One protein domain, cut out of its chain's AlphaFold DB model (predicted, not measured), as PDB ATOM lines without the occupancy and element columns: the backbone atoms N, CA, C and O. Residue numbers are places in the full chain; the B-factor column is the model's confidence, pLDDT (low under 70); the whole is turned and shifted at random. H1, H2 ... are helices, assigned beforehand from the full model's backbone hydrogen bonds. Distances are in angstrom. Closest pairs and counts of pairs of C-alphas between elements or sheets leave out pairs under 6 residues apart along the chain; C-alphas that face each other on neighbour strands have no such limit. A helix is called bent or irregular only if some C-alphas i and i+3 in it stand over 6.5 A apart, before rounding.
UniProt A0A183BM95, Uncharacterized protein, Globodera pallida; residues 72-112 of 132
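What this domain is: This is residues 72 to 112 of the 132 residues of an uncharacterized protein of Globodera pallida (UniProt A0A183BM95). A long, slightly kinked helix, H2, sticks out as a free arm, and a winding link joins it to a short helix, H1, at the other end of an open arch. The link first folds back beside H1 with residues 81 to 84. The printed part has 41 residues with two named helices, H1 then H2, and no named strand; the class is all helix. It is extended, with a radius of gyration of the C-alphas of 15.2 A, and flat, spanning 41 by 23 by 10 A.

How they stand to each other: H2, residues 92 to 110, has a kink of 26 degrees near residue 104. It is irregular, but only just: C-alphas 104 and 107 are 6.6 A apart. Residues 89 to 112, of which 92 to 110 belong to H2, stand free. H1, residues 73 to 80, is apart from H2. Each O i to N i+4 pair is within hydrogen-bond range in H1, and 13 of 15 are in H2.

Where its parts are: H2 measures 27.3 A from C-alpha 92 at (-6.386, 11.135, -36.160) to C-alpha 110 at (2.973, 33.683, -48.349). H1 measures 10.5 A, beginning with C-alpha 73 at (7.715, 9.549, -20.943).

The domain as a whole: The two C-alphas farthest apart, those of Asp 72 and Pro 112, are 42.4 A apart. The link from H1 to H2 is long, with 11 residues. The printed part has no cut. Mean pLDDT of the printed part is 81.6; residues 105 to 112 are under 70.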
ATOM      1  N   ASP A  72      11.182   6.299 -22.278       85.94
ATOM      2  CA  ASP A  72       9.985   6.459 -21.449       85.94
ATOM      3  C   ASP A  72       9.581   7.940 -21.299       85.94
ATOM      4  O   ASP A  72      10.433   8.837 -21.310       85.94
ATOM      5  N   ASP A  73       8.287   8.198 -21.085       86.19
ATOM      6  CA  ASP A  73       7.715   9.549 -20.943       86.19
ATOM      7  C   ASP A  73       8.406  10.343 -19.816       86.19
ATOM      8  O   ASP A  73       8.580  11.562 -19.902       86.19
ATOM      9  N   LEU A  74       8.820   9.654 -18.744       86.00
ATOM     10  CA  LEU A  74       9.536  10.260 -17.620       86.00
ATOM     11  C   LEU A  74      10.911  10.794 -18.032       86.00
ATOM     12  O   LEU A  74      11.265  11.904 -17.632       86.00
ATOM     13  N   ALA A  75      11.646  10.041 -18.855       88.06
ATOM     14  CA  ALA A  75      12.949  10.453 -19.367       88.06
ATOM     15  C   ALA A  75      12.810  11.650 -20.316       88.06
ATOM     16  O   ALA A  75      13.583  12.602 -20.238       88.06
ATOM     17  N   LEU A  76      11.781  11.646 -21.168       87.62
ATOM     18  CA  LEU A  76      11.497  12.767 -22.066       87.62
ATOM     19  C   LEU A  76      11.160  14.045 -21.289       87.62
ATOM     20  O   LEU A  76      11.699  15.110 -21.588       87.62
ATOM     21  N   ARG A  77      10.337  13.941 -20.241       89.75
ATOM     22  CA  ARG A  77      10.043  15.071 -19.352       89.75
ATOM     23  C   ARG A  77      11.294  15.616 -18.664       89.75
ATOM     24  O   ARG A  77      11.423  16.829 -18.529       89.75
ATOM     25  N   GLU A  78      12.181  14.748 -18.192       90.00
ATOM     26  CA  GLU A  78      13.400  15.170 -17.500       90.00
ATOM     27  C   GLU A  78      14.366  15.902 -18.439       90.00
ATOM     28  O   GLU A  78      14.887  16.953 -18.071       90.00
ATOM     29  N   ILE A  79      14.551  15.391 -19.661       91.19
ATOM     30  CA  ILE A  79      15.474  15.955 -20.656       91.19
ATOM     31  C   ILE A  79      14.958  17.279 -21.221       91.19
ATOM     32  O   ILE A  79      15.716  18.239 -21.351       91.19
ATOM     33  N   PHE A  80      13.680  17.325 -21.599       93.38
ATOM     34  CA  PHE A  80      13.113  18.468 -22.315       93.38
ATOM     35  C   PHE A  80      12.407  19.469 -21.403       93.38
ATOM     36  O   PHE A  80      12.032  20.543 -21.866       93.38
ATOM     37  N   HIS A  81      12.239  19.142 -20.121       91.38
ATOM     38  CA  HIS A  81      11.490  19.952 -19.160       91.38
ATOM     39  C   HIS A  81      10.054  20.261 -19.624       91.38
ATOM     40  O   HIS A  81       9.529  21.343 -19.366       91.38
ATOM     41  N   THR A  82       9.418  19.307 -20.308       92.00
ATOM     42  CA  THR A  82       8.059  19.429 -20.859       92.00
ATOM     43  C   THR A  82       7.036  18.587 -20.104       92.00
ATOM     44  O   THR A  82       7.371  17.718 -19.298       92.00
ATOM     45  N   GLU A  83       5.748  18.823 -20.349       88.06
ATOM     46  CA  GLU A  83       4.690  18.002 -19.763       88.06
ATOM     47  C   GLU A  83       4.552  16.640 -20.464       88.06
ATOM     48  O   GLU A  83       4.725  16.507 -21.674       88.06
ATOM     49  N   MET A  84       4.133  15.612 -19.714       79.50
ATOM     50  CA  MET A  84       3.931  14.247 -20.237       79.50
ATOM     51  C   MET A  84       2.950  14.189 -21.423       79.50
ATOM     52  O   MET A  84       3.036  13.304 -22.268       79.50
ATOM     53  N   GLN A  85       1.984  15.109 -21.486       79.31
ATOM     54  CA  GLN A  85       0.932  15.095 -22.507       79.31
ATOM     55  C   GLN A  85       1.437  15.477 -23.901       79.31
ATOM     56  O   GLN A  85       0.778  15.152 -24.888       79.31
ATOM     57  N   GLU A  86       2.592  16.137 -23.995       85.56
ATOM     58  CA  GLU A  86       3.178  16.539 -25.275       85.56
ATOM     59  C   GLU A  86       3.702  15.344 -26.075       85.56
ATOM     60  O   GLU A  86       3.614  15.332 -27.301       85.56
ATOM     61  N   TRP A  87       4.183  14.313 -25.378       83.94
ATOM     62  CA  TRP A  87       4.778  13.120 -25.984       83.94
ATOM     63  C   TRP A  87       3.746  12.057 -26.370       83.94
ATOM     64  O   TRP A  87       4.055  11.115 -27.101       83.94
ATOM     65  N   ARG A  88       2.488  12.215 -25.937       84.81
ATOM     66  CA  ARG A  88       1.420  11.269 -26.270       84.81
ATOM     67  C   ARG A  88       0.944  11.445 -27.713       84.81
ATOM     68  O   ARG A  88       0.760  12.569 -28.186       84.81
ATOM     69  N   PRO A  89       0.657  10.337 -28.420       86.00
ATOM     70  CA  PRO A  89       0.165  10.410 -29.783       86.00
ATOM     71  C   PRO A  89      -1.187  11.123 -29.836       86.00
ATOM     72  O   PRO A  89      -2.099  10.877 -29.046       86.00
ATOM     73  N   ILE A  90      -1.334  11.992 -30.831       89.94
ATOM     74  CA  ILE A  90      -2.566  12.739 -31.063       89.94
ATOM     75  C   ILE A  90      -3.520  11.909 -31.937       89.94
ATOM     76  O   ILE A  90      -3.131  11.350 -32.970       89.94
ATOM     77  N   TYR A  91      -4.805  11.888 -31.565       91.88
ATOM     78  CA  TYR A  91      -5.863  11.239 -32.345       91.88
ATOM     79  C   TYR A  91      -5.919  11.740 -33.795       91.88
ATOM     80  O   TYR A  91      -5.643  12.906 -34.092       91.88
ATOM     81  N   ARG A  92      -6.322  10.852 -34.715       91.56
ATOM     82  CA  ARG A  92      -6.386  11.135 -36.160       91.56
ATOM     83  C   ARG A  92      -7.178  12.405 -36.482       91.56
ATOM     84  O   ARG A  92      -6.717  13.201 -37.288       91.56
ATOM     85  N   GLU A  93      -8.324  12.614 -35.844       92.19
ATOM     86  CA  GLU A  93      -9.183  13.783 -36.078       92.19
ATOM     87  C   GLU A  93      -8.452  15.099 -35.800       92.19
ATOM     88  O   GLU A  93      -8.389  15.971 -36.662       92.19
ATOM     89  N   LYS A  94      -7.803  15.211 -34.636       87.06
ATOM     90  CA  LYS A  94      -7.007  16.388 -34.263       87.06
ATOM     91  C   LYS A  94      -5.844  16.636 -35.231       87.06
ATOM     92  O   LYS A  94      -5.555  17.790 -35.535       87.06
ATOM     93  N   ARG A  95      -5.205  15.577 -35.748       87.06
ATOM     94  CA  ARG A  95      -4.159  15.701 -36.782       87.06
ATOM     95  C   ARG A  95      -4.713  16.250 -38.099       87.06
ATOM     96  O   ARG A  95      -4.088  17.117 -38.697       87.06
ATOM     97  N   LEU A  96      -5.895  15.793 -38.519       88.12
ATOM     98  CA  LEU A  96      -6.562  16.283 -39.729       88.12
ATOM     99  C   LEU A  96      -6.978  17.751 -39.609       88.12
ATOM    100  O   LEU A  96      -6.823  18.495 -40.572       88.12
ATOM    101  N   TYR A  97      -7.470  18.180 -38.443       85.62
ATOM    102  CA  TYR A  97      -7.795  19.591 -38.216       85.62
ATOM    103  C   TYR A  97      -6.557  20.488 -38.296       85.62
ATOM    104  O   TYR A  97      -6.617  21.514 -38.962       85.62
ATOM    105  N   ARG A  98      -5.424  20.088 -37.697       83.56
ATOM    106  CA  ARG A  98      -4.165  20.846 -37.829       83.56
ATOM    107  C   ARG A  98      -3.706  20.953 -39.281       83.56
ATOM    108  O   ARG A  98      -3.422  22.052 -39.728       83.56
ATOM    109  N   ALA A  99      -3.713  19.844 -40.021       81.06
ATOM    110  CA  ALA A  99      -3.290  19.848 -41.421       81.06
ATOM    111  C   ALA A  99      -4.145  20.790 -42.288       81.06
ATOM    112  O   ALA A  99      -3.602  21.538 -43.093       81.06
ATOM    113  N   LYS A 100      -5.470  20.801 -42.075       79.69
ATOM    114  CA  LYS A 100      -6.375  21.741 -42.753       79.69
ATOM    115  C   LYS A 100      -6.051  23.197 -42.419       79.69
ATOM    116  O   LYS A 100      -5.954  24.005 -43.331       79.69
ATOM    117  N   VAL A 101      -5.848  23.514 -41.138       77.69
ATOM    118  CA  VAL A 101      -5.472  24.868 -40.702       77.69
ATOM    119  C   VAL A 101      -4.145  25.294 -41.330       77.69
ATOM    120  O   VAL A 101      -4.050  26.398 -41.853       77.69
ATOM    121  N   ASP A 102      -3.136  24.426 -41.341       74.88
ATOM    122  CA  ASP A 102      -1.844  24.738 -41.957       74.88
ATOM    123  C   ASP A 102      -1.983  24.989 -43.466       74.88
ATOM    124  O   ASP A 102      -1.360  25.907 -43.999       74.88
ATOM    125  N   ASP A 103      -2.816  24.218 -44.166       77.19
ATOM    126  CA  ASP A 103      -3.094  24.425 -45.591       77.19
ATOM    127  C   ASP A 103      -3.886  25.715 -45.865       77.19
ATOM    128  O   ASP A 103      -3.643  26.377 -46.874       77.19
ATOM    129  N   GLU A 104      -4.767  26.125 -44.950       76.50
ATOM    130  CA  GLU A 104      -5.508  27.392 -45.016       76.50
ATOM    131  C   GLU A 104      -4.635  28.617 -44.674       76.50
ATOM    132  O   GLU A 104      -4.815  29.688 -45.257       76.50
ATOM    133  N   LEU A 105      -3.659  28.483 -43.767       65.12
ATOM    134  CA  LEU A 105      -2.796  29.584 -43.314       65.12
ATOM    135  C   LEU A 105      -1.551  29.803 -44.188       65.12
ATOM    136  O   LEU A 105      -1.077  30.937 -44.300       65.12
ATOM    137  N   LYS A 106      -1.025  28.760 -44.845       66.69
ATOM    138  CA  LYS A 106       0.091  28.861 -45.809       66.69
ATOM    139  C   LYS A 106      -0.089  29.970 -46.861       66.69
ATOM    140  O   LYS A 106       0.852  30.745 -47.043       66.69
ATOM    141  N   PRO A 107      -1.245  30.108 -47.543       66.75
ATOM    142  CA  PRO A 107      -1.423  31.167 -48.532       66.75
ATOM    143  C   PRO A 107      -1.403  32.570 -47.906       66.75
ATOM    144  O   PRO A 107      -0.801  33.471 -48.489       66.75
ATOM    145  N   ILE A 108      -1.960  32.744 -46.702       61.38
ATOM    146  CA  ILE A 108      -2.019  34.034 -45.988       61.38
ATOM    147  C   ILE A 108      -0.619  34.489 -45.547       61.38
ATOM    148  O   ILE A 108      -0.293  35.669 -45.643       61.38
ATOM    149  N   LEU A 109       0.229  33.555 -45.107       60.16
ATOM    150  CA  LEU A 109       1.620  33.844 -44.741       60.16
ATOM    151  C   LEU A 109       2.502  34.121 -45.967       60.16
ATOM    152  O   LEU A 109       3.427  34.926 -45.881       60.16
ATOM    153  N   SER A 110       2.220  33.476 -47.104       65.62
ATOM    154  CA  SER A 110       2.973  33.683 -48.349       65.62
ATOM    155  C   SER A 110       2.651  35.009 -49.046       65.62
ATOM    156  O   SER A 110       3.515  35.573 -49.708       65.62
ATOM    157  N   ASN A 111       1.425  35.512 -48.881       64.81
ATOM    158  CA  ASN A 111       0.950  36.766 -49.454       64.81
ATOM    159  C   ASN A 111       0.072  37.479 -48.420       64.81
ATOM    160  O   ASN A 111      -1.153  37.313 -48.442       64.81
ATOM    161  N   PRO A 112       0.667  38.262 -47.502       63.88
ATOM    162  CA  PRO A 112      -0.126  39.030 -46.560       63.88
ATOM    163  C   PRO A 112      -1.050  39.980 -47.342       63.88
ATOM    164  O   PRO A 112      -0.597  40.628 -48.294       63.88
TER     165      PRO A 112